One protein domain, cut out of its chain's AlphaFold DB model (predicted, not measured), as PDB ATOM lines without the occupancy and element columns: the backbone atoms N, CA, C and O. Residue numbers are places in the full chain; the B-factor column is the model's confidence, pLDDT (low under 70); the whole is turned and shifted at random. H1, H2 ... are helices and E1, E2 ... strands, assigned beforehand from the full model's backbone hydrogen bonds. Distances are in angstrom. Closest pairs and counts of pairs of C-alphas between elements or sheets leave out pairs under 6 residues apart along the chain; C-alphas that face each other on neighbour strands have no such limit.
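This is residues 84 to 270 of the 325 residues of an uncharacterized protein of candidate division WOR-3 bacterium (UniProt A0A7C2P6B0). A long helical hairpin, H2 and H3, has H8 packed on both of its helices, a three-helix bundle in which H3 is the long spine, touching six other helices. H1 packs on H8, the short helices H4, H5 and H6 gather at the later part of H3, and a small three-stranded sheet sits by its first part. The 187 printed residues are mostly helix, with eight named helices and three named strands in the order H1 to H7, E1, E2, E3, H8; the sheet, E1 E2 E3, is antiparallel. The whole is compact, with a radius of gyration of the C-alphas of 17.1 A and spans of 55 by 38 by 32 A.

H1, residues 88 to 100, touches H8, residues 246 to 268, at a shallow tilt of 28 degrees, closest at the C-alphas of Ile 94 and Trp 263, 5.5 A. H2, residues 104 to 126, has a kink of 39 degrees near residue 113. It forms a hairpin with H3, residues 133 to 165, at 5 degrees, opposite ways; the C-alphas of Leu 125 and Lys 136 come closest, 6.3 A. H8 touches H3 with residues 253 to 260 alone, at a steep tilt of 38 degrees, closest at the C-alphas of Tyr 144 and Phe 253, 6.1 A. H4, residues 167 to 170, only just touches H3, only at the corner, with 3 pairs of C-alphas within 8 A. H5, residues 173 to 179, touches H3 at Leu 179 and Cys 160, their closest C-alphas, 6.2 A. H6, residues 191 to 200, touches H3 at 38 degrees, with closest C-alphas Ala 191 and Leu 152, 6.5 A. H7, residues 217 to 221, is on the sheet at a height of 7.9 A, only just over none of its strands. E1, residues 228 to 231, E2, residues 236 to 239, and E3, residues 242 to 245, form a meander, each strand the antiparallel neighbour of the one before; N 231 and O 236 are 2.9 A apart, N 237 and O 244 2.8 A. Every O i to N i+4 pair is within hydrogen-bond range in H1, H3, H6, H7 and H8; H2 has 17 of 19, H5 1 of 3 beside 3 of 4 O i to N i+3 pairs, and H4 is too short.

H1 begins at C-alpha 88, (-11.980, -2.603, 43.390). H2 is 31.2 A long, H3 47.7 A and H8 33.3 A, ending at C-alpha 268, (-23.924, 12.753, 50.163).

The C-alphas of Glu 129 and Ser 171 are farthest apart, 56.0 A. The printed part has no cut; the links H5 to H6 and H6 to H7 are long. Residues 101 to 107, 184 to 186, 214 to 227 and 270 are under 70 in pLDDT.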
ATOM      1  N   GLY A  84      -7.981   8.113  35.443       86.31
ATOM      2  CA  GLY A  84      -8.038   8.028  36.905       86.31
ATOM      3  C   GLY A  84      -9.043   7.001  37.432       86.31
ATOM      4  O   GLY A  84      -9.765   7.288  38.389       86.31
ATOM      5  N   SER A  85      -9.178   5.837  36.794       91.12
ATOM      6  CA  SER A  85     -10.166   4.828  37.200       91.12
ATOM      7  C   SER A  85      -9.846   4.237  38.578       91.12
ATOM      8  O   SER A  85      -8.701   3.909  38.882       91.12
ATOM      9  N   LEU A  86     -10.875   4.079  39.413       93.19
ATOM     10  CA  LEU A  86     -10.737   3.452  40.730       93.19
ATOM     11  C   LEU A  86     -10.658   1.935  40.613       93.19
ATOM     12  O   LEU A  86     -11.418   1.330  39.851       93.19
ATOM     13  N   THR A  87      -9.790   1.325  41.419       93.44
ATOM     14  CA  THR A  87      -9.732  -0.135  41.543       93.44
ATOM     15  C   THR A  87     -10.841  -0.655  42.452       93.44
ATOM     16  O   THR A  87     -11.535   0.101  43.132       93.44
ATOM     17  N   GLU A  88     -11.012  -1.973  42.491       94.62
ATOM     18  CA  GLU A  88     -11.980  -2.603  43.390       94.62
ATOM     19  C   GLU A  88     -11.653  -2.337  44.870       94.62
ATOM     20  O   GLU A  88     -12.545  -2.059  45.669       94.62
ATOM     21  N   ASP A  89     -10.370  -2.340  45.239       94.75
ATOM     22  CA  ASP A  89      -9.947  -2.050  46.613       94.75
ATOM     23  C   ASP A  89     -10.253  -0.602  47.014       94.75
ATOM     24  O   ASP A  89     -10.672  -0.354  48.144       94.75
ATOM     25  N   ASP A  90     -10.121   0.353  46.085       95.12
ATOM     26  CA  ASP A  90     -10.529   1.742  46.323       95.12
ATOM     27  C   ASP A  90     -12.017   1.831  46.665       95.12
ATOM     28  O   ASP A  90     -12.407   2.480  47.637       95.12
ATOM     29  N   ARG A  91     -12.850   1.145  45.874       95.56
ATOM     30  CA  ARG A  91     -14.307   1.146  46.037       95.56
ATOM     31  C   ARG A  91     -14.714   0.519  47.364       95.56
ATOM     32  O   ARG A  91     -15.528   1.110  48.068       95.56
ATOM     33  N   LYS A  92     -14.084  -0.593  47.761       96.56
ATOM     34  CA  LYS A  92     -14.294  -1.228  49.073       96.56
ATOM     35  C   LYS A  92     -13.939  -0.305  50.234       96.56
ATOM     36  O   LYS A  92     -14.682  -0.245  51.213       96.56
ATOM     37  N   ILE A  93     -12.828   0.432  50.140       95.38
ATOM     38  CA  ILE A  93     -12.437   1.400  51.175       95.38
ATOM     39  C   ILE A  93     -13.478   2.515  51.268       95.38
ATOM     40  O   ILE A  93     -13.945   2.806  52.368       95.38
ATOM     41  N   ILE A  94     -13.869   3.113  50.138       93.31
ATOM     42  CA  ILE A  94     -14.882   4.178  50.101       93.31
ATOM     43  C   ILE A  94     -16.202   3.680  50.693       93.31
ATOM     44  O   ILE A  94     -16.763   4.317  51.583       93.31
ATOM     45  N   GLU A  95     -16.679   2.519  50.248       92.50
ATOM     46  CA  GLU A  95     -17.917   1.914  50.731       92.50
ATOM     47  C   GLU A  95     -17.862   1.652  52.239       92.50
ATOM     48  O   GLU A  95     -18.805   1.981  52.965       92.50
ATOM     49  N   PHE A  96     -16.745   1.110  52.731       92.88
ATOM     50  CA  PHE A  96     -16.535   0.903  54.155       92.88
ATOM     51  C   PHE A  96     -16.592   2.225  54.926       92.88
ATOM     52  O   PHE A  96     -17.286   2.290  55.944       92.88
ATOM     53  N   MET A  97     -15.904   3.272  54.455       89.69
ATOM     54  CA  MET A  97     -15.895   4.577  55.124       89.69
ATOM     55  C   MET A  97     -17.289   5.185  55.175       89.69
ATOM     56  O   MET A  97     -17.739   5.584  56.245       89.69
ATOM     57  N   VAL A  98     -18.010   5.185  54.057       86.56
ATOM     58  CA  VAL A  98     -19.361   5.753  53.981       86.56
ATOM     59  C   VAL A  98     -20.319   5.001  54.905       86.56
ATOM     60  O   VAL A  98     -21.003   5.634  55.707       86.56
ATOM     61  N   LYS A  99     -20.318   3.659  54.874       85.94
ATOM     62  CA  LYS A  99     -21.214   2.829  55.702       85.94
ATOM     63  C   LYS A  99     -20.938   2.923  57.202       85.94
ATOM     64  O   LYS A  99     -21.864   2.779  57.994       85.94
ATOM     65  N   ASN A 100     -19.675   3.094  57.591       82.00
ATOM     66  CA  ASN A 100     -19.253   3.037  58.992       82.00
ATOM     67  C   ASN A 100     -18.934   4.412  59.595       82.00
ATOM     68  O   ASN A 100     -18.650   4.505  60.793       82.00
ATOM     69  N   SER A 101     -19.002   5.477  58.796       68.00
ATOM     70  CA  SER A 101     -19.020   6.846  59.299       68.00
ATOM     71  C   SER A 101     -20.311   7.071  60.091       68.00
ATOM     72  O   SER A 101     -21.416   6.816  59.617       68.00
ATOM     73  N   SER A 102     -20.195   7.549  61.330       56.00
ATOM     74  CA  SER A 102     -21.369   7.905  62.138       56.00
ATOM     75  C   SER A 102     -22.157   9.072  61.534       56.00
ATOM     76  O   SER A 102     -23.325   9.257  61.874       56.00
ATOM     77  N   LEU A 103     -21.504   9.881  60.688       57.84
ATOM     78  CA  LEU A 103     -21.980  11.160  60.169       57.84
ATOM     79  C   LEU A 103     -21.403  11.391  58.756       57.84
ATOM     80  O   LEU A 103     -20.564  12.264  58.564       57.84
ATOM     81  N   SER A 104     -21.862  10.620  57.761       59.28
ATOM     82  CA  SER A 104     -21.355  10.642  56.367       59.28
ATOM     83  C   SER A 104     -21.243  12.036  55.751       59.28
ATOM     84  O   SER A 104     -20.428  12.283  54.869       59.28
ATOM     85  N   ALA A 105     -22.039  12.980  56.228       60.94
ATOM     86  CA  ALA A 105     -22.042  14.323  55.699       60.94
ATOM     87  C   ALA A 105     -21.162  15.333  56.439       60.94
ATOM     88  O   ALA A 105     -20.860  16.379  55.872       60.94
ATOM     89  N   GLU A 106     -20.697  15.024  57.651       67.69
ATOM     90  CA  GLU A 106     -19.548  15.739  58.217       67.69
ATOM     91  C   GLU A 106     -18.306  15.456  57.372       67.69
ATOM     92  O   GLU A 106     -17.568  16.386  57.057       67.69
ATOM     93  N   ASP A 107     -18.146  14.218  56.887       67.31
ATOM     94  CA  ASP A 107     -17.088  13.863  55.933       67.31
ATOM     95  C   ASP A 107     -17.208  14.687  54.649       67.31
ATOM     96  O   ASP A 107     -16.221  15.240  54.172       67.31
ATOM     97  N   ALA A 108     -18.426  14.839  54.119       70.12
ATOM     98  CA  ALA A 108     -18.656  15.670  52.943       70.12
ATOM     99  C   ALA A 108     -18.248  17.134  53.186       70.12
ATOM    100  O   ALA A 108     -17.616  17.743  52.329       70.12
ATOM    101  N   ILE A 109     -18.566  17.707  54.350       74.69
ATOM    102  CA  ILE A 109     -18.236  19.104  54.678       74.69
ATOM    103  C   ILE A 109     -16.732  19.286  54.915       74.69
ATOM    104  O   ILE A 109     -16.157  20.256  54.420       74.69
ATOM    105  N   GLU A 110     -16.095  18.363  55.638       76.69
ATOM    106  CA  GLU A 110     -14.651  18.392  55.897       76.69
ATOM    107  C   GLU A 110     -13.827  18.211  54.617       76.69
ATOM    108  O   GLU A 110     -12.768  18.824  54.484       76.69
ATOM    109  N   LEU A 111     -14.315  17.408  53.666       82.94
ATOM    110  CA  LEU A 111     -13.686  17.235  52.358       82.94
ATOM    111  C   LEU A 111     -13.985  18.403  51.408       82.94
ATOM    112  O   LEU A 111     -13.118  18.777  50.620       82.94
ATOM    113  N   ALA A 112     -15.175  19.011  51.479       85.81
ATOM    114  CA  ALA A 112     -15.615  20.015  50.507       85.81
ATOM    115  C   ALA A 112     -14.696  21.239  50.428       85.81
ATOM    116  O   ALA A 112     -14.405  21.715  49.334       85.81
ATOM    117  N   GLY A 113     -14.233  21.764  51.564       86.50
ATOM    118  CA  GLY A 113     -13.349  22.931  51.571       86.50
ATOM    119  C   GLY A 113     -12.027  22.668  50.850       86.50
ATOM    120  O   GLY A 113     -11.780  23.290  49.814       86.50
ATOM    121  N   PRO A 114     -11.192  21.739  51.347       88.19
ATOM    122  CA  PRO A 114      -9.934  21.383  50.702       88.19
ATOM    123  C   PRO A 114     -10.108  20.983  49.234       88.19
ATOM    124  O   PRO A 114      -9.388  21.494  48.380       88.19
ATOM    125  N   LEU A 115     -11.088  20.124  48.917       91.19
ATOM    126  CA  LEU A 115     -11.297  19.656  47.545       91.19
ATOM    127  C   LEU A 115     -11.679  20.787  46.595       91.19
ATOM    128  O   LEU A 115     -11.181  20.815  45.473       91.19
ATOM    129  N   TYR A 116     -12.498  21.748  47.032       91.88
ATOM    130  CA  TYR A 116     -12.825  22.919  46.218       91.88
ATOM    131  C   TYR A 116     -11.581  23.713  45.833       91.88
ATOM    132  O   TYR A 116     -11.388  24.017  44.657       91.88
ATOM    133  N   TYR A 117     -10.714  24.018  46.797       90.25
ATOM    134  CA  TYR A 117      -9.505  24.786  46.516       90.25
ATOM    135  C   TYR A 117      -8.509  24.010  45.652       90.25
ATOM    136  O   TYR A 117      -7.962  24.578  44.709       90.25
ATOM    137  N   LEU A 118      -8.320  22.714  45.912       92.75
ATOM    138  CA  LEU A 118      -7.445  21.865  45.099       92.75
ATOM    139  C   LEU A 118      -7.956  21.742  43.654       92.75
ATOM    140  O   LEU A 118      -7.164  21.803  42.714       92.75
ATOM    141  N   LEU A 119      -9.275  21.646  43.456       93.19
ATOM    142  CA  LEU A 119      -9.878  21.657  42.123       93.19
ATOM    143  C   LEU A 119      -9.762  23.013  41.432       93.19
ATOM    144  O   LEU A 119      -9.523  23.045  40.232       93.19
ATOM    145  N   LYS A 120      -9.881  24.130  42.157       91.25
ATOM    146  CA  LYS A 120      -9.631  25.460  41.582       91.25
ATOM    147  C   LYS A 120      -8.196  25.607  41.089       91.25
ATOM    148  O   LYS A 120      -7.994  26.068  39.971       91.25
ATOM    149  N   VAL A 121      -7.221  25.137  41.871       91.38
ATOM    150  CA  VAL A 121      -5.815  25.081  41.439       91.38
ATOM    151  C   VAL A 121      -5.674  24.224  40.180       91.38
ATOM    152  O   VAL A 121      -4.988  24.624  39.244       91.38
ATOM    153  N   TYR A 122      -6.349  23.072  40.115       91.19
ATOM    154  CA  TYR A 122      -6.354  22.234  38.915       91.19
ATOM    155  C   TYR A 122      -6.972  22.938  37.695       91.19
ATOM    156  O   TYR A 122      -6.363  22.941  36.627       91.19
ATOM    157  N   GLU A 123      -8.133  23.586  37.834       90.56
ATOM    158  CA  GLU A 123      -8.747  24.343  36.736       90.56
ATOM    159  C   GLU A 123      -7.808  25.440  36.224       90.56
ATOM    160  O   GLU A 123      -7.643  25.589  35.014       90.56
ATOM    161  N   ASP A 124      -7.133  26.156  37.124       88.94
ATOM    162  CA  ASP A 124      -6.152  27.177  36.756       88.94
ATOM    163  C   ASP A 124      -4.933  26.581  36.037       88.94
ATOM    164  O   ASP A 124      -4.441  27.167  35.072       88.94
ATOM    165  N   LEU A 125      -4.486  25.382  36.425       87.25
ATOM    166  CA  LEU A 125      -3.408  24.664  35.735       87.25
ATOM    167  C   LEU A 125      -3.765  24.249  34.312       87.25
ATOM    168  O   LEU A 125      -2.888  24.206  33.446       87.25
ATOM    169  N   THR A 126      -5.034  23.934  34.067       82.31
ATOM    170  CA  THR A 126      -5.513  23.555  32.731       82.31
ATOM    171  C   THR A 126      -5.699  24.742  31.790       82.31
ATOM    172  O   THR A 126      -5.838  24.540  30.585       82.31
ATOM    173  N   LYS A 127      -5.651  25.982  32.297       82.06
ATOM    174  CA  LYS A 127      -5.703  27.181  31.454       82.06
ATOM    175  C   LYS A 127      -4.407  27.336  30.657       82.06
ATOM    176  O   LYS A 127      -3.311  26.993  31.108       82.06
ATOM    177  N   GLU A 128      -4.522  27.910  29.462       72.94
ATOM    178  CA  GLU A 128      -3.381  28.139  28.561       72.94
ATOM    179  C   GLU A 128      -2.356  29.150  29.108       72.94
ATOM    180  O   GLU A 128      -1.221  29.208  28.636       72.94
ATOM    181  N   GLU A 129      -2.731  29.930  30.125       80.06
ATOM    182  CA  GLU A 129      -1.913  31.005  30.692       80.06
ATOM    183  C   GLU A 129      -0.606  30.496  31.321       80.06
ATOM    184  O   GLU A 129       0.435  31.150  31.210       80.06
ATOM    185  N   ILE A 130      -0.609  29.301  31.924       80.69
ATOM    186  CA  ILE A 130       0.603  28.714  32.506       80.69
ATOM    187  C   ILE A 130       1.373  27.962  31.413       80.69
ATOM    188  O   ILE A 130       1.114  26.797  31.117       80.69
ATOM    189  N   LYS A 131       2.358  28.624  30.799       81.69
ATOM    190  CA  LYS A 131       3.152  28.036  29.702       81.69
ATOM    191  C   LYS A 131       4.270  27.097  30.164       81.69
ATOM    192  O   LYS A 131       4.637  26.188  29.430       81.69
ATOM    193  N   SER A 132       4.817  27.310  31.362       88.38
ATOM    194  CA  SER A 132       5.932  26.503  31.875       88.38
ATOM    195  C   SER A 132       5.455  25.118  32.313       88.38
ATOM    196  O   SER A 132       4.716  24.988  33.289       88.38
ATOM    197  N   GLU A 133       5.906  24.079  31.609       86.81
ATOM    198  CA  GLU A 133       5.638  22.681  31.964       86.81
ATOM    199  C   GLU A 133       6.226  22.322  33.330       86.81
ATOM    200  O   GLU A 133       5.556  21.683  34.135       86.81
ATOM    201  N   TYR A 134       7.434  22.806  33.631       87.94
ATOM    202  CA  TYR A 134       8.052  22.614  34.941       87.94
ATOM    203  C   TYR A 134       7.168  23.160  36.065       87.94
ATOM    204  O   TYR A 134       6.900  22.462  37.042       87.94
ATOM    205  N   LEU A 135       6.651  24.383  35.899       88.69
ATOM    206  CA  LEU A 135       5.764  24.994  36.886       88.69
ATOM    207  C   LEU A 135       4.441  24.224  37.004       88.69
ATOM    208  O   LEU A 135       3.975  23.992  38.117       88.69
ATOM    209  N   LYS A 136       3.866  23.778  35.879       89.69
ATOM    210  CA  LYS A 136       2.662  22.934  35.879       89.69
ATOM    211  C   LYS A 136       2.876  21.663  36.688       89.69
ATOM    212  O   LYS A 136       2.088  21.374  37.585       89.69
ATOM    213  N   MET A 137       3.959  20.943  36.410       89.88
ATOM    214  CA  MET A 137       4.284  19.704  37.109       89.88
ATOM    215  C   MET A 137       4.557  19.945  38.590       89.88
ATOM    216  O   MET A 137       4.030  19.210  39.415       89.88
ATOM    217  N   PHE A 138       5.295  20.999  38.947       88.94
ATOM    218  CA  PHE A 138       5.545  21.358  40.343       88.94
ATOM    219  C   PHE A 138       4.248  21.613  41.129       88.94
ATOM    220  O   PHE A 138       4.084  21.121  42.251       88.94
ATOM    221  N   ILE A 139       3.299  22.347  40.541       90.50
ATOM    222  CA  ILE A 139       2.009  22.615  41.185       90.50
ATOM    223  C   ILE A 139       1.170  21.331  41.248       90.50
ATOM    224  O   ILE A 139       0.616  21.045  42.303       90.50
ATOM    225  N   MET A 140       1.113  20.514  40.187       91.12
ATOM    226  CA  MET A 140       0.405  19.221  40.219       91.12
ATOM    227  C   MET A 140       0.958  18.290  41.301       91.12
ATOM    228  O   MET A 140       0.193  17.695  42.053       91.12
ATOM    229  N   ILE A 141       2.282  18.210  41.413       88.50
ATOM    230  CA  ILE A 141       2.995  17.497  42.472       88.50
ATOM    231  C   ILE A 141       2.567  18.009  43.854       88.50
ATOM    232  O   ILE A 141       2.179  17.226  44.718       88.50
ATOM    233  N   SER A 142       2.587  19.324  44.058       87.56
ATOM    234  CA  SER A 142       2.215  19.931  45.340       87.56
ATOM    235  C   SER A 142       0.747  19.665  45.697       87.56
ATOM    236  O   SER A 142       0.427  19.369  46.848       87.56
ATOM    237  N   THR A 143      -0.141  19.730  44.705       91.06
ATOM    238  CA  THR A 143      -1.570  19.418  44.832       91.06
ATOM    239  C   THR A 143      -1.794  17.937  45.144       91.06
ATOM    240  O   THR A 143      -2.611  17.625  46.008       91.06
ATOM    241  N   TYR A 144      -1.044  17.027  44.507       89.50
ATOM    242  CA  TYR A 144      -1.079  15.589  44.802       89.50
ATOM    243  C   TYR A 144      -0.780  15.321  46.275       89.50
ATOM    244  O   TYR A 144      -1.543  14.630  46.944       89.50
ATOM    245  N   ILE A 145       0.307  15.905  46.787       86.12
ATOM    246  CA  ILE A 145       0.742  15.725  48.177       86.12
ATOM    247  C   ILE A 145      -0.345  16.207  49.137       86.12
ATOM    248  O   ILE A 145      -0.737  15.480  50.044       86.12
ATOM    249  N   GLN A 146      -0.878  17.411  48.916       87.44
ATOM    250  CA  GLN A 146      -1.924  17.974  49.773       87.44
ATOM    251  C   GLN A 146      -3.195  17.120  49.776       87.44
ATOM    252  O   GLN A 146      -3.776  16.883  50.835       87.44
ATOM    253  N   LEU A 147      -3.613  16.633  48.605       91.06
ATOM    254  CA  LEU A 147      -4.760  15.741  48.488       91.06
ATOM    255  C   LEU A 147      -4.512  14.404  49.198       91.06
ATOM    256  O   LEU A 147      -5.403  13.881  49.864       91.06
ATOM    257  N   TYR A 148      -3.304  13.861  49.077       89.69
ATOM    258  CA  TYR A 148      -2.939  12.596  49.698       89.69
ATOM    259  C   TYR A 148      -2.954  12.686  51.227       89.69
ATOM    260  O   TYR A 148      -3.608  11.877  51.885       89.69
ATOM    261  N   GLU A 149      -2.315  13.710  51.794       86.69
ATOM    262  CA  GLU A 149      -2.301  13.956  53.242       86.69
ATOM    263  C   GLU A 149      -3.714  14.216  53.784       86.69
ATOM    264  O   GLU A 149      -4.082  13.695  54.840       86.69
ATOM    265  N   LEU A 150      -4.552  14.943  53.032       87.69
ATOM    266  CA  LEU A 150      -5.968  15.100  53.365       87.69
ATOM    267  C   LEU A 150      -6.659  13.736  53.468       87.69
ATOM    268  O   LEU A 150      -7.328  13.467  54.464       87.69
ATOM    269  N   LEU A 151      -6.497  12.865  52.471       90.19
ATOM    270  CA  LEU A 151      -7.122  11.543  52.475       90.19
ATOM    271  C   LEU A 151      -6.626  10.680  53.639       90.19
ATOM    272  O   LEU A 151      -7.445  10.044  54.301       90.19
ATOM    273  N   LEU A 152      -5.326  10.690  53.943       89.56
ATOM    274  CA  LEU A 152      -4.777   9.957  55.088       89.56
ATOM    275  C   LEU A 152      -5.336  10.463  56.420       89.56
ATOM    276  O   LEU A 152      -5.756   9.655  57.252       89.56
ATOM    277  N   LEU A 153      -5.384  11.783  56.613       87.06
ATOM    278  CA  LEU A 153      -5.963  12.400  57.804       87.06
ATOM    279  C   LEU A 153      -7.423  11.986  57.987       87.06
ATOM    280  O   LEU A 153      -7.852  11.627  59.088       87.06
ATOM    281  N   GLN A 154      -8.187  12.031  56.901       87.38
ATOM    282  CA  GLN A 154      -9.600  11.700  56.913       87.38
ATOM    283  C   GLN A 154      -9.787  10.208  57.218       87.38
ATOM    284  O   GLN A 154     -10.457   9.876  58.194       87.38
ATOM    285  N   LEU A 155      -9.113   9.307  56.502       90.62
ATOM    286  CA  LEU A 155      -9.173   7.859  56.746       90.62
ATOM    287  C   LEU A 155      -8.770   7.477  58.177       90.62
ATOM    288  O   LEU A 155      -9.469   6.692  58.821       90.62
ATOM    289  N   ASP A 156      -7.687   8.056  58.710       90.19
ATOM    290  CA  ASP A 156      -7.239   7.802  60.083       90.19
ATOM    291  C   ASP A 156      -8.314   8.170  61.112       90.19
ATOM    292  O   ASP A 156      -8.634   7.366  61.991       90.19
ATOM    293  N   ARG A 157      -8.921   9.357  60.982       86.31
ATOM    294  CA  ARG A 157      -9.990   9.813  61.883       86.31
ATOM    295  C   ARG A 157     -11.189   8.872  61.872       86.31
ATOM    296  O   ARG A 157     -11.696   8.525  62.940       86.31
ATOM    297  N   ARG A 158     -11.622   8.426  60.689       87.31
ATOM    298  CA  ARG A 158     -12.827   7.593  60.532       87.31
ATOM    299  C   ARG A 158     -12.589   6.198  61.082       87.31
ATOM    300  O   ARG A 158     -13.399   5.708  61.867       87.31
ATOM    301  N   LEU A 159     -11.434   5.607  60.781       91.19
ATOM    302  CA  LEU A 159     -11.023   4.334  61.368       91.19
ATOM    303  C   LEU A 159     -10.890   4.423  62.888       91.19
ATOM    304  O   LEU A 159     -11.371   3.544  63.598       91.19
ATOM    305  N   CYS A 160     -10.278   5.487  63.406       89.56
ATOM    306  CA  CYS A 160     -10.118   5.678  64.844       89.56
ATOM    307  C   CYS A 160     -11.480   5.772  65.547       89.56
ATOM    308  O   CYS A 160     -11.715   5.067  66.532       89.56
ATOM    309  N   ASN A 161     -12.401   6.574  65.007       85.94
ATOM    310  CA  ASN A 161     -13.759   6.700  65.534       85.94
ATOM    311  C   ASN A 161     -14.518   5.369  65.473       85.94
ATOM    312  O   ASN A 161     -15.096   4.952  66.477       85.94
ATOM    313  N   TYR A 162     -14.464   4.665  64.340       89.56
ATOM    314  CA  TYR A 162     -15.092   3.354  64.177       89.56
ATOM    315  C   TYR A 162     -14.594   2.338  65.215       89.56
ATOM    316  O   TYR A 162     -15.390   1.715  65.923       89.56
ATOM    317  N   LEU A 163     -13.273   2.211  65.359       91.19
ATOM    318  CA  LEU A 163     -12.650   1.265  66.283       91.19
ATOM    319  C   LEU A 163     -12.944   1.599  67.754       91.19
ATOM    320  O   LEU A 163     -13.145   0.684  68.551       91.19
ATOM    321  N   ARG A 164     -12.994   2.887  68.126       87.62
ATOM    322  CA  ARG A 164     -13.322   3.328  69.498       87.62
ATOM    323  C   ARG A 164     -14.783   3.088  69.852       87.62
ATOM    324  O   ARG A 164     -15.076   2.654  70.965       87.62
ATOM    325  N   ASN A 165     -15.686   3.347  68.912       85.44
ATOM    326  CA  ASN A 165     -17.122   3.195  69.134       85.44
ATOM    327  C   ASN A 165     -17.561   1.724  69.122       85.44
ATOM    328  O   ASN A 165     -18.614   1.384  69.662       85.44
ATOM    329  N   ASN A 166     -16.743   0.827  68.564       85.75
ATOM    330  CA  ASN A 166     -17.020  -0.598  68.532       85.75
ATOM    331  C   ASN A 166     -16.252  -1.346  69.639       85.75
ATOM    332  O   ASN A 166     -15.062  -1.651  69.513       85.75
ATOM    333  N   LYS A 167     -16.951  -1.689  70.733       79.38
ATOM    334  CA  LYS A 167     -16.359  -2.348  71.917       79.38
ATOM    335  C   LYS A 167     -15.552  -3.608  71.570       79.38
ATOM    336  O   LYS A 167     -14.507  -3.843  72.182       79.38
ATOM    337  N   LYS A 168     -15.999  -4.375  70.565       85.31
ATOM    338  CA  LYS A 168     -15.308  -5.578  70.078       85.31
ATOM    339  C   LYS A 168     -13.879  -5.260  69.633       85.31
ATOM    340  O   LYS A 168     -12.964  -5.970  70.023       85.31
ATOM    341  N   PHE A 169     -13.682  -4.184  68.875       85.88
ATOM    342  CA  PHE A 169     -12.373  -3.821  68.332       85.88
ATOM    343  C   PHE A 169     -11.528  -3.009  69.316       85.88
ATOM    344  O   PHE A 169     -10.333  -3.259  69.439       85.88
ATOM    345  N   SER A 170     -12.142  -2.105  70.088       79.62
ATOM    346  CA  SER A 170     -11.428  -1.253  71.061       79.62
ATOM    347  C   SER A 170     -10.617  -2.029  72.116       79.62
ATOM    348  O   SER A 170      -9.628  -1.523  72.649       79.62
ATOM    349  N   SER A 171     -11.016  -3.269  72.415       77.81
ATOM    350  CA  SER A 171     -10.369  -4.143  73.401       77.81
ATOM    351  C   SER A 171      -9.309  -5.075  72.799       77.81
ATOM    352  O   SER A 171      -8.465  -5.601  73.532       77.81
ATOM    353  N   GLN A 172      -9.304  -5.254  71.476       85.69
ATOM    354  CA  GLN A 172      -8.410  -6.178  70.787       85.69
ATOM    355  C   GLN A 172      -6.999  -5.598  70.660       85.69
ATOM    356  O   GLN A 172      -6.792  -4.474  70.202       85.69
ATOM    357  N   LYS A 173      -6.001  -6.398  71.056       83.06
ATOM    358  CA  LYS A 173      -4.583  -6.003  71.087       83.06
ATOM    359  C   LYS A 173      -4.091  -5.489  69.732       83.06
ATOM    360  O   LYS A 173      -3.324  -4.539  69.688       83.06
ATOM    361  N   GLU A 174      -4.568  -6.082  68.645       85.56
ATOM    362  CA  GLU A 174      -4.112  -5.781  67.288       85.56
ATOM    363  C   GLU A 174      -4.468  -4.375  66.777       85.56
ATOM    364  O   GLU A 174      -3.820  -3.910  65.837       85.56
ATOM    365  N   TYR A 175      -5.454  -3.706  67.391       89.94
ATOM    366  CA  TYR A 175      -5.853  -2.330  67.071       89.94
ATOM    367  C   TYR A 175      -5.329  -1.309  68.085       89.94
ATOM    368  O   TYR A 175      -5.376  -0.108  67.816       89.94
ATOM    369  N   LYS A 176      -4.791  -1.751  69.234       85.81
ATOM    370  CA  LYS A 176      -4.275  -0.844  70.275       85.81
ATOM    371  C   LYS A 176      -3.155   0.046  69.750       85.81
ATOM    372  O   LYS A 176      -3.171   1.242  70.021       85.81
ATOM    373  N   ASP A 177      -2.248  -0.503  68.947       85.69
ATOM    374  CA  ASP A 177      -1.128   0.259  68.379       85.69
ATOM    375  C   ASP A 177      -1.604   1.390  67.464       85.69
ATOM    376  O   ASP A 177      -0.987   2.452  67.422       85.69
ATOM    377  N   PHE A 178      -2.723   1.192  66.762       90.62
ATOM    378  CA  PHE A 178      -3.358   2.235  65.963       90.62
ATOM    379  C   PHE A 178      -4.118   3.231  66.847       90.62
ATOM    380  O   PHE A 178      -3.986   4.442  66.678       90.62
ATOM    381  N   LEU A 179      -4.893   2.757  67.824       89.00
ATOM    382  CA  LEU A 179      -5.697   3.603  68.713       89.00
ATOM    383  C   LEU A 179      -4.860   4.505  69.632       89.00
ATOM    384  O   LEU A 179      -5.301   5.610  69.956       89.00
ATOM    385  N   ASN A 180      -3.656   4.060  69.993       87.38
ATOM    386  CA  ASN A 180      -2.733   4.754  70.891       87.38
ATOM    387  C   ASN A 180      -1.762   5.705  70.173       87.38
ATOM    388  O   ASN A 180      -0.920   6.311  70.832       87.38
ATOM    389  N   LEU A 181      -1.851   5.852  68.844       85.69
ATOM    390  CA  LEU A 181      -1.033   6.839  68.134       85.69
ATOM    391  C   LEU A 181      -1.322   8.247  68.654       85.69
ATOM    392  O   LEU A 181      -2.482   8.648  68.794       85.69
ATOM    393  N   GLU A 182      -0.252   9.005  68.890       81.00
ATOM    394  CA  GLU A 182      -0.334  10.403  69.290       81.00
ATOM    395  C   GLU A 182      -0.824  11.260  68.112       81.00
ATOM    396  O   GLU A 182      -0.057  11.693  67.251       81.00
ATOM    397  N   ARG A 183      -2.132  11.514  68.087       77.69
ATOM    398  CA  ARG A 183      -2.815  12.343  67.085       77.69
ATOM    399  C   ARG A 183      -2.968  13.776  67.581       77.69
ATOM    400  O   ARG A 183      -4.071  14.238  67.860       77.69
ATOM    401  N   LYS A 184      -1.846  14.468  67.776       67.12
ATOM    402  CA  LYS A 184      -1.868  15.906  68.077       67.12
ATOM    403  C   LYS A 184      -1.990  16.702  66.775       67.12
ATOM    404  O   LYS A 184      -1.173  16.522  65.875       67.12
ATOM    405  N   TYR A 185      -2.952  17.623  66.726       67.19
ATOM    406  CA  TYR A 185      -3.175  18.550  65.611       67.19
ATOM    407  C   TYR A 185      -3.472  17.837  64.277       67.19
ATOM    408  O   TYR A 185      -4.443  17.090  64.173       67.19
ATOM    409  N   THR A 186      -2.629  18.054  63.266       65.88
ATOM    410  CA  THR A 186      -2.722  17.479  61.918       65.88
ATOM    411  C   THR A 186      -2.032  16.121  61.787       65.88
ATOM    412  O   THR A 186      -2.050  15.541  60.707       65.88
ATOM    413  N   LYS A 187      -1.429  15.581  62.857       79.25
ATOM    414  CA  LYS A 187      -0.795  14.257  62.809       79.25
ATOM    415  C   LYS A 187      -1.840  13.160  62.612       79.25
ATOM    416  O   LYS A 187      -2.786  13.057  63.390       79.25
ATOM    417  N   HIS A 188      -1.593  12.294  61.639       86.00
ATOM    418  CA  HIS A 188      -2.401  11.115  61.345       86.00
ATOM    419  C   HIS A 188      -1.530   9.864  61.208       86.00
ATOM    420  O   HIS A 188      -0.297   9.919  61.182       86.00
ATOM    421  N   ALA A 189      -2.176   8.704  61.139       88.25
ATOM    422  CA  ALA A 189      -1.497   7.462  60.809       88.25
ATOM    423  C   ALA A 189      -0.928   7.492  59.377       88.25
ATOM    424  O   ALA A 189      -1.523   8.046  58.455       88.25
ATOM    425  N   THR A 190       0.221   6.845  59.186       86.75
ATOM    426  CA  THR A 190       0.812   6.602  57.860       86.75
ATOM    427  C   THR A 190      -0.086   5.693  57.019       86.75
ATOM    428  O   THR A 190      -0.728   4.799  57.585       86.75
ATOM    429  N   ALA A 191      -0.002   5.795  55.692       87.81
ATOM    430  CA  ALA A 191      -0.698   4.918  54.747       87.81
ATOM    431  C   ALA A 191      -0.557   3.423  55.081       87.81
ATOM    432  O   ALA A 191      -1.552   2.706  55.151       87.81
ATOM    433  N   GLY A 192       0.659   2.966  55.404       86.19
ATOM    434  CA  GLY A 192       0.905   1.567  55.773       86.19
ATOM    435  C   GLY A 192       0.121   1.101  57.006       86.19
ATOM    436  O   GLY A 192      -0.405  -0.008  57.014       86.19
ATOM    437  N   LYS A 193      -0.016   1.952  58.033       89.50
ATOM    438  CA  LYS A 193      -0.811   1.638  59.236       89.50
ATOM    439  C   LYS A 193      -2.310   1.613  58.937       89.50
ATOM    440  O   LYS A 193      -3.001   0.731  59.435       89.50
ATOM    441  N   ILE A 194      -2.799   2.547  58.121       92.44
ATOM    442  CA  ILE A 194      -4.201   2.586  57.679       92.44
ATOM    443  C   ILE A 194      -4.531   1.319  56.876       92.44
ATOM    444  O   ILE A 194      -5.489   0.623  57.200       92.44
ATOM    445  N   ASN A 195      -3.692   0.972  55.899       91.62
ATOM    446  CA  ASN A 195      -3.840  -0.224  55.071       91.62
ATOM    447  C   ASN A 195      -3.828  -1.512  55.924       91.62
ATOM    448  O   ASN A 195      -4.719  -2.350  55.808       91.62
ATOM    449  N   GLN A 196      -2.909  -1.626  56.893       91.44
ATOM    450  CA  GLN A 196      -2.896  -2.746  57.845       91.44
ATOM    451  C   GLN A 196      -4.198  -2.876  58.647       91.44
ATOM    452  O   GLN A 196      -4.666  -3.991  58.867       91.44
ATOM    453  N   VAL A 197      -4.775  -1.763  59.110       93.88
ATOM    454  CA  VAL A 197      -6.050  -1.787  59.843       93.88
ATOM    455  C   VAL A 197      -7.191  -2.225  58.931       93.88
ATOM    456  O   VAL A 197      -7.964  -3.093  59.320       93.88
ATOM    457  N   LEU A 198      -7.277  -1.678  57.718       94.88
ATOM    458  CA  LEU A 198      -8.292  -2.057  56.731       94.88
ATOM    459  C   LEU A 198      -8.206  -3.541  56.360       94.88
ATOM    460  O   LEU A 198      -9.232  -4.214  56.272       94.88
ATOM    461  N   HIS A 199      -6.989  -4.067  56.220       94.19
ATOM    462  CA  HIS A 199      -6.763  -5.486  55.994       94.19
ATOM    463  C   HIS A 199      -7.253  -6.348  57.166       94.19
ATOM    464  O   HIS A 199      -8.001  -7.301  56.961       94.19
ATOM    465  N   LYS A 200      -6.896  -5.993  58.408       93.00
ATOM    466  CA  LYS A 200      -7.350  -6.720  59.611       93.00
ATOM    467  C   LYS A 200      -8.867  -6.674  59.802       93.00
ATOM    468  O   LYS A 200      -9.454  -7.628  60.305       93.00
ATOM    469  N   LEU A 201      -9.504  -5.585  59.372       93.25
ATOM    470  CA  LEU A 201     -10.960  -5.451  59.342       93.25
ATOM    471  C   LEU A 201     -11.619  -6.264  58.212       93.25
ATOM    472  O   LEU A 201     -12.845  -6.321  58.154       93.25
ATOM    473  N   GLY A 202     -10.835  -6.892  57.329       93.12
ATOM    474  CA  GLY A 202     -11.327  -7.672  56.196       93.12
ATOM    475  C   GLY A 202     -11.878  -6.822  55.048       93.12
ATOM    476  O   GLY A 202     -12.627  -7.340  54.227       93.12
ATOM    477  N   VAL A 203     -11.544  -5.527  54.992       94.81
ATOM    478  CA  VAL A 203     -12.012  -4.614  53.933       94.81
ATOM    479  C   VAL A 203     -11.239  -4.843  52.635       94.81
ATOM    480  O   VAL A 203     -11.819  -4.802  51.555       94.81
ATOM    481  N   ILE A 204      -9.932  -5.094  52.746       95.12
ATOM    482  CA  ILE A 204      -9.000  -5.274  51.625       95.12
ATOM    483  C   ILE A 204      -7.997  -6.396  51.914       95.12
ATOM    484  O   ILE A 204      -7.796  -6.811  53.062       95.12
ATOM    485  N   GLU A 205      -7.331  -6.886  50.873       91.50
ATOM    486  CA  GLU A 205      -6.233  -7.847  51.005       91.50
ATOM    487  C   GLU A 205      -4.914  -7.172  51.423       91.50
ATOM    488  O   GLU A 205      -4.738  -5.961  51.290       91.50
ATOM    489  N   PHE A 206      -3.964  -7.960  51.946       82.69
ATOM    490  CA  PHE A 206      -2.682  -7.441  52.446       82.69
ATOM    491  C   PHE A 206      -1.816  -6.821  51.343       82.69
ATOM    492  O   PHE A 206      -1.147  -5.817  51.575       82.69
ATOM    493  N   LYS A 207      -1.811  -7.439  50.158       84.12
ATOM    494  CA  LYS A 207      -1.291  -6.844  48.929       84.12
ATOM    495  C   LYS A 207      -2.501  -6.399  48.134       84.12
ATOM    496  O   LYS A 207      -3.228  -7.249  47.633       84.12
ATOM    497  N   ASN A 208      -2.721  -5.098  48.061       87.25
ATOM    498  CA  ASN A 208      -3.859  -4.553  47.344       87.25
ATOM    499  C   ASN A 208      -3.418  -3.505  46.332       87.25
ATOM    500  O   ASN A 208      -2.256  -3.110  46.253       87.25
ATOM    501  N   SER A 209      -4.379  -3.098  45.522       87.62
ATOM    502  CA  SER A 209      -4.167  -2.164  44.431       87.62
ATOM    503  C   SER A 209      -4.609  -0.748  44.774       87.62
ATOM    504  O   SER A 209      -4.578   0.078  43.874       87.62
ATOM    505  N   SER A 210      -5.058  -0.465  46.006       90.50
ATOM    506  CA  SER A 210      -5.722   0.799  46.368       90.50
ATOM    507  C   SER A 210      -4.809   2.026  46.280       90.50
ATOM    508  O   SER A 210      -3.591   1.907  46.275       90.50
ATOM    509  N   VAL A 211      -5.368   3.235  46.341       88.81
ATOM    510  CA  VAL A 211      -4.607   4.494  46.478       88.81
ATOM    511  C   VAL A 211      -3.753   4.570  47.757       88.81
ATOM    512  O   VAL A 211      -2.953   5.491  47.918       88.81
ATOM    513  N   LEU A 212      -3.882   3.617  48.686       84.62
ATOM    514  CA  LEU A 212      -3.038   3.500  49.881       84.62
ATOM    515  C   LEU A 212      -1.854   2.539  49.698       84.62
ATOM    516  O   LEU A 212      -0.940   2.545  50.525       84.62
ATOM    517  N   ASP A 213      -1.854   1.733  48.636       76.56
ATOM    518  CA  ASP A 213      -0.852   0.706  48.329       76.56
ATOM    519  C   ASP A 213      -0.417   0.786  46.848       76.56
ATOM    520  O   ASP A 213      -0.904   1.624  46.091       76.56
ATOM    521  N   GLY A 214       0.554  -0.023  46.424       64.69
ATOM    522  CA  GLY A 214       1.012  -0.075  45.023       64.69
ATOM    523  C   GLY A 214       2.394   0.536  44.767       64.69
ATOM    524  O   GLY A 214       3.142   0.820  45.701       64.69
ATOM    525  N   GLU A 215       2.751   0.717  43.491       56.12
ATOM    526  CA  GLU A 215       4.109   1.100  43.045       56.12
ATOM    527  C   GLU A 215       4.572   2.451  43.609       56.12
ATOM    528  O   GLU A 215       5.756   2.669  43.856       56.12
ATOM    529  N   LEU A 216       3.619   3.332  43.926       61.31
ATOM    530  CA  LEU A 216       3.886   4.639  44.521       61.31
ATOM    531  C   LEU A 216       3.866   4.622  46.052       61.31
ATOM    532  O   LEU A 216       3.915   5.671  46.688       61.31
ATOM    533  N   ARG A 217       3.792   3.455  46.695       61.81
ATOM    534  CA  ARG A 217       3.821   3.356  48.161       61.81
ATOM    535  C   ARG A 217       5.075   3.995  48.758       61.81
ATOM    536  O   ARG A 217       5.001   4.584  49.836       61.81
ATOM    537  N   GLU A 218       6.218   3.899  48.085       55.66
ATOM    538  CA  GLU A 218       7.443   4.582  48.517       55.66
ATOM    539  C   GLU A 218       7.371   6.097  48.318       55.66
ATOM    540  O   GLU A 218       7.753   6.848  49.214       55.66
ATOM    541  N   LEU A 219       6.795   6.523  47.191       58.00
ATOM    542  CA  LEU A 219       6.469   7.912  46.863       58.00
ATOM    543  C   LEU A 219       5.632   8.549  47.988       58.00
ATOM    544  O   LEU A 219       5.915   9.650  48.448       58.00
ATOM    545  N   ARG A 220       4.669   7.775  48.501       61.59
ATOM    546  CA  ARG A 220       3.676   8.153  49.511       61.59
ATOM    547  C   ARG A 220       4.167   8.095  50.962       61.59
ATOM    548  O   ARG A 220       3.745   8.899  51.783       61.59
ATOM    549  N   ASN A 221       5.073   7.173  51.299       54.09
ATOM    550  CA  ASN A 221       5.638   7.060  52.654       54.09
ATOM    551  C   ASN A 221       6.797   8.037  52.918       54.09
ATOM    552  O   ASN A 221       7.202   8.193  54.070       54.09
ATOM    553  N   ARG A 222       7.353   8.667  51.874       54.72
ATOM    554  CA  ARG A 222       8.518   9.555  51.981       54.72
ATOM    555  C   ARG A 222       8.204  11.031  51.712       54.72
ATOM    556  O   ARG A 222       9.147  11.801  51.597       54.72
ATOM    557  N   PHE A 223       6.946  11.479  51.679       56.03
ATOM    558  CA  PHE A 223       6.638  12.904  51.448       56.03
ATOM    559  C   PHE A 223       7.278  13.870  52.459       56.03
ATOM    560  O   PHE A 223       7.547  15.018  52.124       56.03
ATOM    561  N   SER A 224       7.604  13.398  53.666       48.81
ATOM    562  CA  SER A 224       8.352  14.160  54.673       48.81
ATOM    563  C   SER A 224       9.882  14.010  54.595       48.81
ATOM    564  O   SER A 224      10.586  14.677  55.353       48.81
ATOM    565  N   HIS A 225      10.416  13.130  53.735       47.81
ATOM    566  CA  HIS A 225      11.831  12.715  53.733       47.81
ATOM    567  C   HIS A 225      12.482  12.525  52.346       47.81
ATOM    568  O   HIS A 225      13.690  12.302  52.289       47.81
ATOM    569  N   ALA A 226      11.740  12.591  51.238       55.59
ATOM    570  CA  ALA A 226      12.261  12.436  49.879       55.59
ATOM    571  C   ALA A 226      12.074  13.710  49.049       55.59
ATOM    572  O   ALA A 226      11.028  14.354  49.092       55.59
ATOM    573  N   ASN A 227      13.089  14.028  48.244       65.19
ATOM    574  CA  ASN A 227      13.013  15.068  47.226       65.19
ATOM    575  C   ASN A 227      12.070  14.592  46.121       65.19
ATOM    576  O   ASN A 227      12.422  13.688  45.363       65.19
ATOM    577  N   PHE A 228      10.880  15.185  46.057       78.00
ATOM    578  CA  PHE A 228       9.917  14.933  44.997       78.00
ATOM    579  C   PHE A 228       9.967  16.080  43.988       78.00
ATOM    580  O   PHE A 228       9.644  17.219  44.326       78.00
ATOM    581  N   PHE A 229      10.437  15.808  42.772       83.56
ATOM    582  CA  PHE A 229      10.622  16.841  41.754       83.56
ATOM    583  C   PHE A 229      10.468  16.290  40.340       83.56
ATOM    584  O   PHE A 229      10.636  15.097  40.086       83.56
ATOM    585  N   TYR A 230      10.149  17.192  39.419       89.06
ATOM    586  CA  TYR A 230      10.092  16.914  37.994       89.06
ATOM    587  C   TYR A 230      11.382  17.386  37.324       89.06
ATOM    588  O   TYR A 230      11.779  18.541  37.488       89.06
ATOM    589  N   ASP A 231      12.009  16.492  36.569       89.00
ATOM    590  CA  ASP A 231      13.131  16.802  35.693       89.00
ATOM    591  C   ASP A 231      12.603  17.012  34.261       89.00
ATOM    592  O   ASP A 231      12.129  16.052  33.636       89.00
ATOM    593  N   PRO A 232      12.651  18.247  33.728       86.94
ATOM    594  CA  PRO A 232      12.151  18.546  32.391       86.94
ATOM    595  C   PRO A 232      13.036  17.987  31.266       86.94
ATOM    596  O   PRO A 232      12.530  17.766  30.167       86.94
ATOM    597  N   GLU A 233      14.326  17.736  31.514       89.44
ATOM    598  CA  GLU A 233      15.241  17.172  30.515       89.44
ATOM    599  C   GLU A 233      14.983  15.674  30.344       89.44
ATOM    600  O   GLU A 233      14.876  15.173  29.222       89.44
ATOM    601  N   LEU A 234      14.805  14.967  31.463       88.44
ATOM    602  CA  LEU A 234      14.510  13.533  31.474       88.44
ATOM    603  C   LEU A 234      13.018  13.217  31.302       88.44
ATOM    604  O   LEU A 234      12.667  12.059  31.078       88.44
ATOM    605  N   LYS A 235      12.142  14.226  31.418       87.94
ATOM    606  CA  LYS A 235      10.672  14.104  31.430       87.94
ATOM    607  C   LYS A 235      10.167  13.085  32.451       87.94
ATOM    608  O   LYS A 235       9.201  12.359  32.211       87.94
ATOM    609  N   LYS A 236      10.832  13.048  33.602       90.25
ATOM    610  CA  LYS A 236      10.564  12.096  34.676       90.25
ATOM    611  C   LYS A 236      10.302  12.808  35.983       90.25
ATOM    612  O   LYS A 236      10.803  13.900  36.237       90.25
ATOM    613  N   ILE A 237       9.523  12.148  36.818       87.31
ATOM    614  CA  ILE A 237       9.285  12.555  38.191       87.31
ATOM    615  C   ILE A 237      10.056  11.607  39.093       87.31
ATOM    616  O   ILE A 237       9.938  10.387  38.977       87.31
ATOM    617  N   PHE A 238      10.850  12.189  39.982       84.19
ATOM    618  CA  PHE A 238      11.707  11.466  40.907       84.19
ATOM    619  C   PHE A 238      11.131  11.528  42.309       84.19
ATOM    620  O   PHE A 238      10.743  12.600  42.770       84.19
ATOM    621  N   ALA A 239      11.114  10.382  42.987       76.06
ATOM    622  CA  ALA A 239      10.664  10.240  44.362       76.06
ATOM    623  C   ALA A 239      11.567   9.287  45.146       76.06
ATOM    624  O   ALA A 239      11.255   8.112  45.349       76.06
ATOM    625  N   GLY A 240      12.725   9.786  45.572       73.44
ATOM    626  CA  GLY A 240      13.772   8.905  46.081       73.44
ATOM    627  C   GLY A 240      14.272   7.983  44.967       73.44
ATOM    628  O   GLY A 240      14.831   8.467  43.989       73.44
ATOM    629  N   GLU A 241      14.072   6.673  45.114       74.50
ATOM    630  CA  GLU A 241      14.523   5.661  44.141       74.50
ATOM    631  C   GLU A 241      13.484   5.372  43.048       74.50
ATOM    632  O   GLU A 241      13.820   4.806  42.007       74.50
ATOM    633  N   VAL A 242      12.231   5.799  43.249       78.31
ATOM    634  CA  VAL A 242      11.155   5.616  42.272       78.31
ATOM    635  C   VAL A 242      11.243   6.691  41.192       78.31
ATOM    636  O   VAL A 242      11.392   7.882  41.486       78.31
ATOM    637  N   GLN A 243      11.112   6.262  39.940       86.00
ATOM    638  CA  GLN A 243      11.034   7.130  38.771       86.00
ATOM    639  C   GLN A 243       9.732   6.859  38.036       86.00
ATOM    640  O   GLN A 243       9.456   5.712  37.698       86.00
ATOM    641  N   LEU A 244       8.983   7.917  37.750       86.50
ATOM    642  CA  LEU A 244       7.769   7.845  36.950       86.50
ATOM    643  C   LEU A 244       7.924   8.663  35.685       86.50
ATOM    644  O   LEU A 244       8.524   9.742  35.691       86.50
ATOM    645  N   THR A 245       7.321   8.180  34.612       90.31
ATOM    646  CA  THR A 245       6.958   9.028  33.485       90.31
ATOM    647  C   THR A 245       5.916  10.057  33.917       90.31
ATOM    648  O   THR A 245       5.218   9.920  34.931       90.31
ATOM    649  N   LYS A 246       5.805  11.123  33.130       89.25
ATOM    650  CA  LYS A 246       4.785  12.148  33.335       89.25
ATOM    651  C   LYS A 246       3.378  11.545  33.271       89.25
ATOM    652  O   LYS A 246       2.528  11.891  34.087       89.25
ATOM    653  N   GLU A 247       3.141  10.648  32.324       90.00
ATOM    654  CA  GLU A 247       1.849  10.019  32.070       90.00
ATOM    655  C   GLU A 247       1.413   9.128  33.239       90.00
ATOM    656  O   GLU A 247       0.273   9.237  33.688       90.00
ATOM    657  N   GLU A 248       2.328   8.320  33.787       88.69
ATOM    658  CA  GLU A 248       2.066   7.481  34.968       88.69
ATOM    659  C   GLU A 248       1.656   8.329  36.174       88.69
ATOM    660  O   GLU A 248       0.646   8.056  36.826       88.69
ATOM    661  N   PHE A 249       2.391   9.410  36.450       89.25
ATOM    662  CA  PHE A 249       2.041  10.303  37.550       89.25
ATOM    663  C   PHE A 249       0.712  11.024  37.330       89.25
ATOM    664  O   PHE A 249      -0.066  11.164  38.271       89.25
ATOM    665  N   ILE A 250       0.435  11.490  36.111       90.88
ATOM    666  CA  ILE A 250      -0.832  12.155  35.792       90.88
ATOM    667  C   ILE A 250      -2.013  11.192  35.996       90.88
ATOM    668  O   ILE A 250      -3.024  11.596  36.571       90.88
ATOM    669  N   GLY A 251      -1.879   9.924  35.594       90.94
ATOM    670  CA  GLY A 251      -2.894   8.899  35.854       90.94
ATOM    671  C   GLY A 251      -3.158   8.713  37.350       90.94
ATOM    672  O   GLY A 251      -4.305   8.744  37.800       90.94
ATOM    673  N   GLU A 252      -2.093   8.626  38.146       88.56
ATOM    674  CA  GLU A 252      -2.176   8.509  39.605       88.56
ATOM    675  C   GLU A 252      -2.757   9.761  40.279       88.56
ATOM    676  O   GLU A 252      -3.535   9.662  41.230       88.56
ATOM    677  N   PHE A 253      -2.445  10.946  39.754       91.31
ATOM    678  CA  PHE A 253      -3.039  12.211  40.174       91.31
ATOM    679  C   PHE A 253      -4.553  12.228  39.944       91.31
ATOM    680  O   PHE A 253      -5.313  12.530  40.869       91.31
ATOM    681  N   TYR A 254      -5.008  11.845  38.749       94.12
ATOM    682  CA  TYR A 254      -6.437  11.761  38.442       94.12
ATOM    683  C   TYR A 254      -7.145  10.702  39.275       94.12
ATOM    684  O   TYR A 254      -8.245  10.953  39.769       94.12
ATOM    685  N   ARG A 255      -6.511   9.550  39.496       93.06
ATOM    686  CA  ARG A 255      -7.065   8.492  40.341       93.06
ATOM    687  C   ARG A 255      -7.271   8.958  41.779       93.06
ATOM    688  O   ARG A 255      -8.322   8.690  42.359       93.06
ATOM    689  N   LEU A 256      -6.314   9.694  42.345       92.75
ATOM    690  CA  LEU A 256      -6.424  10.208  43.709       92.75
ATOM    691  C   LEU A 256      -7.564  11.228  43.853       92.75
ATOM    692  O   LEU A 256      -8.334  11.167  44.814       92.75
ATOM    693  N   PHE A 257      -7.721  12.128  42.879       94.31
ATOM    694  CA  PHE A 257      -8.876  13.027  42.837       94.31
ATOM    695  C   PHE A 257     -10.188  12.268  42.679       94.31
ATOM    696  O   PHE A 257     -11.146  12.552  43.399       94.31
ATOM    697  N   ASN A 258     -10.235  11.284  41.781       93.88
ATOM    698  CA  ASN A 258     -11.427  10.476  41.580       93.88
ATOM    699  C   ASN A 258     -11.811   9.715  42.858       93.88
ATOM    700  O   ASN A 258     -12.992   9.613  43.179       93.88
ATOM    701  N   PHE A 259     -10.829   9.258  43.643       94.06
ATOM    702  CA  PHE A 259     -11.070   8.606  44.930       94.06
ATOM    703  C   PHE A 259     -11.767   9.568  45.895       94.06
ATOM    704  O   PHE A 259     -12.811   9.241  46.459       94.06
ATOM    705  N   ALA A 260     -11.228  10.781  46.045       93.50
ATOM    706  CA  ALA A 260     -11.780  11.783  46.948       93.50
ATOM    707  C   ALA A 260     -13.178  12.265  46.522       93.50
ATOM    708  O   ALA A 260     -14.067  12.407  47.360       93.50
ATOM    709  N   LEU A 261     -13.391  12.482  45.221       91.88
ATOM    710  CA  LEU A 261     -14.679  12.919  44.678       91.88
ATOM    711  C   LEU A 261     -15.733  11.819  44.727       91.88
ATOM    712  O   LEU A 261     -16.886  12.097  45.055       91.88
ATOM    713  N   THR A 262     -15.344  10.570  44.472       89.94
ATOM    714  CA  THR A 262     -16.239   9.422  44.629       89.94
ATOM    715  C   THR A 262     -16.614   9.238  46.094       89.94
ATOM    716  O   THR A 262     -17.794   9.072  46.386       89.94
ATOM    717  N   TRP A 263     -15.662   9.361  47.025       90.19
ATOM    718  CA  TRP A 263     -15.972   9.348  48.456       90.19
ATOM    719  C   TRP A 263     -16.959  10.459  48.818       90.19
ATOM    720  O   TRP A 263     -18.014  10.172  49.380       90.19
ATOM    721  N   PHE A 264     -16.689  11.704  48.416       88.00
ATOM    722  CA  PHE A 264     -17.613  12.815  48.639       88.00
ATOM    723  C   PHE A 264     -19.021  12.512  48.097       88.00
ATOM    724  O   PHE A 264     -20.006  12.660  48.822       88.00
ATOM    725  N   LYS A 265     -19.123  12.044  46.844       84.56
ATOM    726  CA  LYS A 265     -20.397  11.726  46.181       84.56
ATOM    727  C   LYS A 265     -21.155  10.610  46.904       84.56
ATOM    728  O   LYS A 265     -22.359  10.724  47.124       84.56
ATOM    729  N   SER A 266     -20.459   9.551  47.306       85.50
ATOM    730  CA  SER A 266     -21.053   8.452  48.067       85.50
ATOM    731  C   SER A 266     -21.514   8.906  49.458       85.50
ATOM    732  O   SER A 266     -22.570   8.480  49.917       85.50
ATOM    733  N   SER A 267     -20.786   9.822  50.100       84.06
ATOM    734  CA  SER A 267     -21.132  10.390  51.408       84.06
ATOM    735  C   SER A 267     -22.416  11.227  51.407       84.06
ATOM    736  O   SER A 267     -23.162  11.203  52.391       84.06
ATOM    737  N   ILE A 268     -22.694  11.954  50.318       79.44
ATOM    738  CA  ILE A 268     -23.924  12.753  50.163       79.44
ATOM    739  C   ILE A 268     -25.126  11.936  49.662       79.44
ATOM    740  O   ILE A 268     -26.245  12.450  49.689       79.44
ATOM    741  N   ASN A 269     -24.899  10.686  49.237       75.94
ATOM    742  CA  ASN A 269     -25.909   9.730  48.778       75.94
ATOM    743  C   ASN A 269     -26.938  10.344  47.810       75.94
ATOM    744  O   ASN A 269     -28.142  10.329  48.072       75.94
ATOM    745  N   ALA A 270     -26.447  10.935  46.722       68.00
ATOM    746  CA  ALA A 270     -27.282  11.560  45.705       68.00
ATOM    747  C   ALA A 270     -26.945  11.020  44.315       68.00
ATOM    748  O   ALA A 270     -25.775  10.979  43.919       68.00
TER     749      ALA A 270